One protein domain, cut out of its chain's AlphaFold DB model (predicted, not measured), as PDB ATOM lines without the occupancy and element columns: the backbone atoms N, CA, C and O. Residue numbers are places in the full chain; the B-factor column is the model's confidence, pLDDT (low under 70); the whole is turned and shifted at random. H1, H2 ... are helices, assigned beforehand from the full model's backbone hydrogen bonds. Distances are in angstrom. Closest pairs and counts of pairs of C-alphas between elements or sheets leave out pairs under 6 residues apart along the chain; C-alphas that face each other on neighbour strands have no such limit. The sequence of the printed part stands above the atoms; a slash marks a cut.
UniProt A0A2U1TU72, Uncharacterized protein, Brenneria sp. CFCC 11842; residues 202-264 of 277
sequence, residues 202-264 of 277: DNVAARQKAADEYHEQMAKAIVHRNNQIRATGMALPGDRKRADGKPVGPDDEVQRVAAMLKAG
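AT A GLANCE: This is residues 202 to 264 of the 277 residues of an uncharacterized protein of Brenneria sp. CFCC 11842 (UniProt A0A2U1TU72). What is the main shape? One long helix, H1, makes most of the length of a rod, and a long loop, residues 232 to 252, folds the chain back from its end to a short helix, H2, which packs slantwise on a part of H1. The first residues of H1, 202 to 210, stick out free of the rest. What is it made of? The printed part has 63 residues with two named helices, H1 then H2, and no named strand, and its class is all helix. How large is it? It is loose, with a radius of gyration of the C-alphas of 14.6 A, and spans 51 by 16 by 15 A.

HOW THE PARTS SIT: Where does H1, residues 202 to 231, meet H2, residues 253 to 262? They touch, H1 with residues 212 to 223 alone; the closest C-alphas, those of Ala 219 and Ala 258, are 5.1 A apart. How do they run? They form a helical hairpin, running opposite ways at a steep tilt of 45 degrees. What do the backbones show? In H1 and H2 every O i to N i+4 pair is within hydrogen-bond range.

IN THESE COORDINATES: Where does H1 lie? It runs 43.5 A, from C-alpha 202 at (86.674, -23.848, -60.320) to C-alpha 231 at (49.448, -9.622, -77.778). Where does H2 end? It is 14.2 A long and ends with C-alpha 262 at (69.949, -26.437, -70.888).

THE WHOLE: Which C-alphas are farthest apart? Those of Asp 202 and Asp 244, at 51.0 A. What joins the helices? A long link of 21 residues, in which residues 240 to 241 pair with 247 to 248, antiparallel. Is anything cut or uncertain? The printed part has no cut, its mean pLDDT is 84.2, and no printed residue is under 70.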
ATOM      1  N   ASP A 202      87.069 -25.255 -60.435       85.94
ATOM      2  CA  ASP A 202      86.674 -23.848 -60.320       85.94
ATOM      3  C   ASP A 202      86.292 -23.248 -61.678       85.94
ATOM      4  O   ASP A 202      85.236 -22.627 -61.819       85.94
ATOM      5  N   ASN A 203      87.110 -23.478 -62.711       86.12
ATOM      6  CA  ASN A 203      86.838 -23.002 -64.067       86.12
ATOM      7  C   ASN A 203      85.622 -23.704 -64.688       86.12
ATOM      8  O   ASN A 203      84.854 -23.092 -65.433       86.12
ATOM      9  N   VAL A 204      85.419 -24.993 -64.402       88.94
ATOM     10  CA  VAL A 204      84.220 -25.737 -64.818       88.94
ATOM     11  C   VAL A 204      82.977 -25.158 -64.147       88.94
ATOM     12  O   VAL A 204      82.006 -24.865 -64.842       88.94
ATOM     13  N   ALA A 205      83.012 -24.929 -62.833       89.38
ATOM     14  CA  ALA A 205      81.901 -24.339 -62.092       89.38
ATOM     15  C   ALA A 205      81.582 -22.918 -62.584       89.38
ATOM     16  O   ALA A 205      80.416 -22.584 -62.799       89.38
ATOM     17  N   ALA A 206      82.606 -22.101 -62.850       88.62
ATOM     18  CA  ALA A 206      82.437 -20.766 -63.419       88.62
ATOM     19  C   ALA A 206      81.782 -20.809 -64.810       88.62
ATOM     20  O   ALA A 206      80.854 -20.046 -65.082       88.62
ATOM     21  N   ARG A 207      82.204 -21.742 -65.678       87.06
ATOM     22  CA  ARG A 207      81.583 -21.956 -66.996       87.06
ATOM     23  C   ARG A 207      80.136 -22.424 -66.887       87.06
ATOM     24  O   ARG A 207      79.290 -21.924 -67.620       87.06
ATOM     25  N   GLN A 208      79.843 -23.354 -65.979       89.56
ATOM     26  CA  GLN A 208      78.478 -23.835 -65.745       89.56
ATOM     27  C   GLN A 208      77.569 -22.706 -65.265       89.56
ATOM     28  O   GLN A 208      76.485 -22.528 -65.810       89.56
ATOM     29  N   LYS A 209      78.042 -21.888 -64.320       91.88
ATOM     30  CA  LYS A 209      77.305 -20.718 -63.840       91.88
ATOM     31  C   LYS A 209      77.032 -19.717 -64.964       91.88
ATOM     32  O   LYS A 209      75.899 -19.283 -65.124       91.88
ATOM     33  N   ALA A 210      78.038 -19.403 -65.781       90.81
ATOM     34  CA  ALA A 210      77.866 -18.510 -66.927       90.81
ATOM     35  C   ALA A 210      76.887 -19.075 -67.975       90.81
ATOM     36  O   ALA A 210      76.094 -18.328 -68.546       90.81
ATOM     37  N   ALA A 211      76.912 -20.391 -68.215       90.56
ATOM     38  CA  ALA A 211      75.968 -21.057 -69.109       90.56
ATOM     39  C   ALA A 211      74.533 -21.019 -68.560       90.56
ATOM     40  O   ALA A 211      73.600 -20.731 -69.306       90.56
ATOM     41  N   ASP A 212      74.351 -21.254 -67.260       90.00
ATOM     42  CA  ASP A 212      73.047 -21.177 -66.601       90.00
ATOM     43  C   ASP A 212      72.485 -19.743 -66.640       90.00
ATOM     44  O   ASP A 212      71.344 -19.541 -67.058       90.00
ATOM     45  N   GLU A 213      73.307 -18.732 -66.340       92.44
ATOM     46  CA  GLU A 213      72.927 -17.316 -66.462       92.44
ATOM     47  C   GLU A 213      72.562 -16.931 -67.907       92.44
ATOM     48  O   GLU A 213      71.614 -16.171 -68.134       92.44
ATOM     49  N   TYR A 214      73.278 -17.466 -68.902       91.44
ATOM     50  CA  TYR A 214      72.953 -17.269 -70.315       91.44
ATOM     51  C   TYR A 214      71.602 -17.895 -70.684       91.44
ATOM     52  O   TYR A 214      70.771 -17.236 -71.317       91.44
ATOM     53  N   HIS A 215      71.347 -19.138 -70.264       88.94
ATOM     54  CA  HIS A 215      70.073 -19.815 -70.517       88.94
ATOM     55  C   HIS A 215      68.898 -19.075 -69.880       88.94
ATOM     56  O   HIS A 215      67.850 -18.935 -70.511       88.94
ATOM     57  N   GLU A 216      69.067 -18.538 -68.673       90.44
ATOM     58  CA  GLU A 216      68.040 -17.723 -68.025       90.44
ATOM     59  C   GLU A 216      67.748 -16.421 -68.784       90.44
ATOM     60  O   GLU A 216      66.584 -16.046 -68.955       90.44
ATOM     61  N   GLN A 217      68.783 -15.719 -69.254       91.12
ATOM     62  CA  GLN A 217      68.612 -14.492 -70.043       91.12
ATOM     63  C   GLN A 217      67.923 -14.775 -71.379       91.12
ATOM     64  O   GLN A 217      66.982 -14.071 -71.759       91.12
ATOM     65  N   MET A 218      68.346 -15.838 -72.064       88.44
ATOM     66  CA  MET A 218      67.732 -16.275 -73.312       88.44
ATOM     67  C   MET A 218      66.271 -16.682 -73.096       88.44
ATOM     68  O   MET A 218      65.396 -16.277 -73.861       88.44
ATOM     69  N   ALA A 219      65.967 -17.398 -72.012       88.44
ATOM     70  CA  ALA A 219      64.599 -17.762 -71.669       88.44
ATOM     71  C   ALA A 219      63.712 -16.536 -71.432       88.44
ATOM     72  O   ALA A 219      62.609 -16.464 -71.972       88.44
ATOM     73  N   LYS A 220      64.204 -15.526 -70.705       90.56
ATOM     74  CA  LYS A 220      63.486 -14.253 -70.524       90.56
ATOM     75  C   LYS A 220      63.212 -13.559 -71.861       90.56
ATOM     76  O   LYS A 220      62.107 -13.059 -72.062       90.56
ATOM     77  N   ALA A 221      64.174 -13.558 -72.785       89.00
ATOM     78  CA  ALA A 221      64.001 -12.978 -74.118       89.00
ATOM     79  C   ALA A 221      62.967 -13.744 -74.965       89.00
ATOM     80  O   ALA A 221      62.131 -13.128 -75.630       89.00
ATOM     81  N   ILE A 222      62.968 -15.078 -74.901       87.00
ATOM     82  CA  ILE A 222      61.991 -15.929 -75.593       87.00
ATOM     83  C   ILE A 222      60.587 -15.701 -75.035       87.00
ATOM     84  O   ILE A 222      59.656 -15.473 -75.801       87.00
ATOM     85  N   VAL A 223      60.431 -15.676 -73.711       87.62
ATOM     86  CA  VAL A 223      59.141 -15.371 -73.075       87.62
ATOM     87  C   VAL A 223      58.671 -13.967 -73.437       87.62
ATOM     88  O   VAL A 223      57.496 -13.762 -73.741       87.62
ATOM     89  N   HIS A 224      59.582 -12.994 -73.488       88.81
ATOM     90  CA  HIS A 224      59.258 -11.649 -73.953       88.81
ATOM     91  C   HIS A 224      58.721 -11.652 -75.393       88.81
ATOM     92  O   HIS A 224      57.669 -11.068 -75.652       88.81
ATOM     93  N   ARG A 225      59.377 -12.370 -76.314       87.75
ATOM     94  CA  ARG A 225      58.892 -12.566 -77.691       87.75
ATOM     95  C   ARG A 225      57.524 -13.262 -77.720       87.75
ATOM     96  O   ARG A 225      56.635 -12.823 -78.446       87.75
ATOM     97  N   ASN A 226      57.327 -14.314 -76.932       85.50
ATOM     98  CA  ASN A 226      56.067 -15.059 -76.881       85.50
ATOM     99  C   ASN A 226      54.908 -14.185 -76.387       85.50
ATOM    100  O   ASN A 226      53.816 -14.215 -76.955       85.50
ATOM    101  N   ASN A 227      55.158 -13.342 -75.382       85.38
ATOM    102  CA  ASN A 227      54.198 -12.349 -74.904       85.38
ATOM    103  C   ASN A 227      53.797 -11.363 -76.014       85.38
ATOM    104  O   ASN A 227      52.617 -11.034 -76.137       85.38
ATOM    105  N   GLN A 228      54.750 -10.920 -76.844       86.12
ATOM    106  CA  GLN A 228      54.458 -10.059 -77.997       86.12
ATOM    107  C   GLN A 228      53.584 -10.775 -79.036       86.12
ATOM    108  O   GLN A 228      52.630 -10.183 -79.534       86.12
ATOM    109  N   ILE A 229      53.848 -12.056 -79.322       83.94
ATOM    110  CA  ILE A 229      53.017 -12.859 -80.237       83.94
ATOM    111  C   ILE A 229      51.593 -12.990 -79.684       83.94
ATOM    112  O   ILE A 229      50.633 -12.704 -80.399       83.94
ATOM    113  N   ARG A 230      51.438 -13.316 -78.396       82.94
ATOM    114  CA  ARG A 230      50.119 -13.400 -77.746       82.94
ATOM    115  C   ARG A 230      49.360 -12.076 -77.770       82.94
ATOM    116  O   ARG A 230      48.143 -12.075 -77.949       82.94
ATOM    117  N   ALA A 231      50.060 -10.945 -77.665       85.12
ATOM    118  CA  ALA A 231      49.448  -9.622 -77.778       85.12
ATOM    119  C   ALA A 231      48.829  -9.358 -79.167       85.12
ATOM    120  O   ALA A 231      47.865  -8.602 -79.259       85.12
ATOM    121  N   THR A 232      49.315 -10.016 -80.228       83.81
ATOM    122  CA  THR A 232      48.705  -9.952 -81.575       83.81
ATOM    123  C   THR A 232      47.442 -10.811 -81.726       83.81
ATOM    124  O   THR A 232      46.801 -10.781 -82.772       83.81
ATOM    125  N   GLY A 233      47.066 -11.573 -80.692       77.56
ATOM    126  CA  GLY A 233      45.914 -12.481 -80.708       77.56
ATOM    127  C   GLY A 233      46.225 -13.890 -81.223       77.56
ATOM    128  O   GLY A 233      45.335 -14.739 -81.233       77.56
ATOM    129  N   MET A 234      47.474 -14.168 -81.613       79.69
ATOM    130  CA  MET A 234      47.923 -15.513 -81.978       79.69
ATOM    131  C   MET A 234      48.216 -16.350 -80.726       79.69
ATOM    132  O   MET A 234      48.926 -15.906 -79.827       79.69
ATOM    133  N   ALA A 235      47.671 -17.567 -80.672       79.00
ATOM    134  CA  ALA A 235      47.954 -18.529 -79.609       79.00
ATOM    135  C   ALA A 235      49.186 -19.371 -79.967       79.00
ATOM    136  O   ALA A 235      49.276 -19.887 -81.083       79.00
ATOM    137  N   LEU A 236      50.108 -19.527 -79.020       77.31
ATOM    138  CA  LEU A 236      51.243 -20.436 -79.135       77.31
ATOM    139  C   LEU A 236      50.853 -21.837 -78.624       77.31
ATOM    140  O   LEU A 236      49.934 -21.970 -77.809       77.31
ATOM    141  N   PRO A 237      51.511 -22.910 -79.096       72.81
ATOM    142  CA  PRO A 237      51.248 -24.263 -78.604       72.81
ATOM    143  C   PRO A 237      51.397 -24.341 -77.082       72.81
ATOM    144  O   PRO A 237      52.323 -23.767 -76.541       72.81
ATOM    145  N   GLY A 238      50.507 -25.029 -76.371       71.88
ATOM    146  CA  GLY A 238      50.579 -25.103 -74.903       71.88
ATOM    147  C   GLY A 238      50.057 -23.869 -74.152       71.88
ATOM    148  O   GLY A 238      49.936 -23.933 -72.926       71.88
ATOM    149  N   ASP A 239      49.673 -22.794 -74.854       80.94
ATOM    150  CA  ASP A 239      48.930 -21.685 -74.256       80.94
ATOM    151  C   ASP A 239      47.531 -22.139 -73.821       80.94
ATOM    152  O   ASP A 239      46.862 -22.953 -74.469       80.94
ATOM    153  N   ARG A 240      47.044 -21.549 -72.731       80.44
ATOM    154  CA  ARG A 240      45.666 -21.716 -72.264       80.44
ATOM    155  C   ARG A 240      44.839 -20.510 -72.686       80.44
ATOM    156  O   ARG A 240      45.335 -19.388 -72.750       80.44
ATOM    157  N   LYS A 241      43.551 -20.726 -72.943       77.69
ATOM    158  CA  LYS A 241      42.601 -19.627 -73.152       77.69
ATOM    159  C   LYS A 241      42.046 -19.196 -71.802       77.69
ATOM    160  O   LYS A 241      41.545 -20.033 -71.052       77.69
ATOM    161  N   ARG A 242      42.138 -17.906 -71.485       76.50
ATOM    162  CA  ARG A 242      41.421 -17.329 -70.339       76.50
ATOM    163  C   ARG A 242      39.922 -17.229 -70.647       76.50
ATOM    164  O   ARG A 242      39.496 -17.384 -71.791       76.50
ATOM    165  N   ALA A 243      39.119 -16.954 -69.619       71.88
ATOM    166  CA  ALA A 243      37.668 -16.774 -69.743       71.88
ATOM    167  C   ALA A 243      37.271 -15.627 -70.702       71.88
ATOM    168  O   ALA A 243      36.165 -15.628 -71.230       71.88
ATOM    169  N   ASP A 244      38.182 -14.684 -70.964       73.31
ATOM    170  CA  ASP A 244      38.056 -13.590 -71.936       73.31
ATOM    171  C   ASP A 244      38.482 -13.984 -73.371       73.31
ATOM    172  O   ASP A 244      38.537 -13.135 -74.260       73.31
ATOM    173  N   GLY A 245      38.808 -15.259 -73.608       73.56
ATOM    174  CA  GLY A 245      39.217 -15.800 -74.904       73.56
ATOM    175  C   GLY A 245      40.664 -15.501 -75.310       73.56
ATOM    176  O   GLY A 245      41.107 -15.999 -76.347       73.56
ATOM    177  N   LYS A 246      41.424 -14.731 -74.513       78.62
ATOM    178  CA  LYS A 246      42.810 -14.361 -74.836       78.62
ATOM    179  C   LYS A 246      43.792 -15.507 -74.540       78.62
ATOM    180  O   LYS A 246      43.629 -16.191 -73.521       78.62
ATOM    181  N   PRO A 247      44.814 -15.723 -75.394       78.00
ATOM    182  CA  PRO A 247      45.843 -16.733 -75.164       78.00
ATOM    183  C   PRO A 247      46.818 -16.293 -74.068       78.00
ATOM    184  O   PRO A 247      47.289 -15.152 -74.052       78.00
ATOM    185  N   VAL A 248      47.121 -17.201 -73.143       80.81
ATOM    186  CA  VAL A 248      47.985 -16.956 -71.985       80.81
ATOM    187  C   VAL A 248      48.972 -18.098 -71.823       80.81
ATOM    188  O   VAL A 248      48.583 -19.266 -71.841       80.81
ATOM    189  N   GLY A 249      50.243 -17.728 -71.670       80.81
ATOM    190  CA  GLY A 249      51.332 -18.672 -71.462       80.81
ATOM    191  C   GLY A 249      51.247 -19.382 -70.103       80.81
ATOM    192  O   GLY A 249      50.512 -18.943 -69.216       80.81
ATOM    193  N   PRO A 250      51.978 -20.491 -69.934       81.81
ATOM    194  CA  PRO A 250      52.058 -21.221 -68.673       81.81
ATOM    195  C   PRO A 250      52.755 -20.403 -67.572       81.81
ATOM    196  O   PRO A 250      53.641 -19.602 -67.856       81.81
ATOM    197  N   ASP A 251      52.394 -20.647 -66.308       77.44
ATOM    198  CA  ASP A 251      52.839 -19.829 -65.166       77.44
ATOM    199  C   ASP A 251      54.375 -19.839 -64.948       77.44
ATOM    200  O   ASP A 251      54.943 -18.822 -64.558       77.44
ATOM    201  N   ASP A 252      55.069 -20.930 -65.316       83.94
ATOM    202  CA  ASP A 252      56.533 -21.098 -65.180       83.94
ATOM    203  C   ASP A 252      57.285 -21.089 -66.529       83.94
ATOM    204  O   ASP A 252      58.275 -21.802 -66.725       83.94
ATOM    205  N   GLU A 253      56.803 -20.319 -67.509       81.81
ATOM    206  CA  GLU A 253      57.329 -20.324 -68.887       81.81
ATOM    207  C   GLU A 253      58.849 -20.093 -68.962       81.81
ATOM    208  O   GLU A 253      59.547 -20.804 -69.681       81.81
ATOM    209  N   VAL A 254      59.386 -19.155 -68.170       85.00
ATOM    210  CA  VAL A 254      60.825 -18.825 -68.161       85.00
ATOM    211  C   VAL A 254      61.665 -20.017 -67.696       85.00
ATOM    212  O   VAL A 254      62.680 -20.330 -68.310       85.00
ATOM    213  N   GLN A 255      61.239 -20.709 -66.640       86.06
ATOM    214  CA  GLN A 255      61.971 -21.853 -66.086       86.06
ATOM    215  C   GLN A 255      61.904 -23.057 -67.030       86.06
ATOM    216  O   GLN A 255      62.904 -23.741 -67.238       86.06
ATOM    217  N   ARG A 256      60.745 -23.280 -67.663       84.69
ATOM    218  CA  ARG A 256      60.558 -24.337 -68.667       84.69
ATOM    219  C   ARG A 256      61.439 -24.114 -69.889       84.69
ATOM    220  O   ARG A 256      62.107 -25.042 -70.334       84.69
ATOM    221  N   VAL A 257      61.482 -22.884 -70.396       83.62
ATOM    222  CA  VAL A 257      62.338 -22.526 -71.529       83.62
ATOM    223  C   VAL A 257      63.819 -22.628 -71.155       83.62
ATOM    224  O   VAL A 257      64.589 -23.205 -71.917       83.62
ATOM    225  N   ALA A 258      64.224 -22.149 -69.974       85.38
ATOM    226  CA  ALA A 258      65.606 -22.276 -69.503       85.38
ATOM    227  C   ALA A 258      66.036 -23.750 -69.372       85.38
ATOM    228  O   ALA A 258      67.129 -24.115 -69.801       85.38
ATOM    229  N   ALA A 259      65.158 -24.618 -68.854       85.94
ATOM    230  CA  ALA A 259      65.404 -26.056 -68.767       85.94
ATOM    231  C   ALA A 259      65.509 -26.722 -70.152       85.94
ATOM    232  O   ALA A 259      66.370 -27.576 -70.354       85.94
ATOM    233  N   MET A 260      64.681 -26.310 -71.119       85.19
ATOM    234  CA  MET A 260      64.765 -26.793 -72.505       85.19
ATOM    235  C   MET A 260      66.074 -26.375 -73.183       85.19
ATOM    236  O   MET A 260      66.716 -27.215 -73.810       85.19
ATOM    237  N   LEU A 261      66.502 -25.119 -73.002       86.19
ATOM    238  CA  LEU A 261      67.788 -24.622 -73.506       86.19
ATOM    239  C   LEU A 261      68.962 -25.400 -72.905       86.19
ATOM    240  O   LEU A 261      69.846 -25.840 -73.635       86.19
ATOM    241  N   LYS A 262      68.929 -25.648 -71.590       86.75
ATOM    242  CA  LYS A 262      69.949 -26.437 -70.888       86.75
ATOM    243  C   LYS A 262      70.004 -27.894 -71.358       86.75
ATOM    244  O   LYS A 262      71.082 -28.478 -71.392       86.75
ATOM    245  N   ALA A 263      68.864 -28.467 -71.746       85.81
ATOM    246  CA  ALA A 263      68.777 -29.807 -72.324       85.81
ATOM    247  C   ALA A 263      69.205 -29.874 -73.806       85.81
ATOM    248  O   ALA A 263      69.241 -30.964 -74.371       85.81
ATOM    249  N   GLY A 264      69.520 -28.737 -74.443       79.94
ATOM    250  CA  GLY A 264      69.865 -28.670 -75.866       79.94
ATOM    251  C   GLY A 264      68.669 -28.866 -76.803       79.94
ATOM    252  O   GLY A 264      68.856 -29.124 -77.991       79.94
TER     253      GLY A 264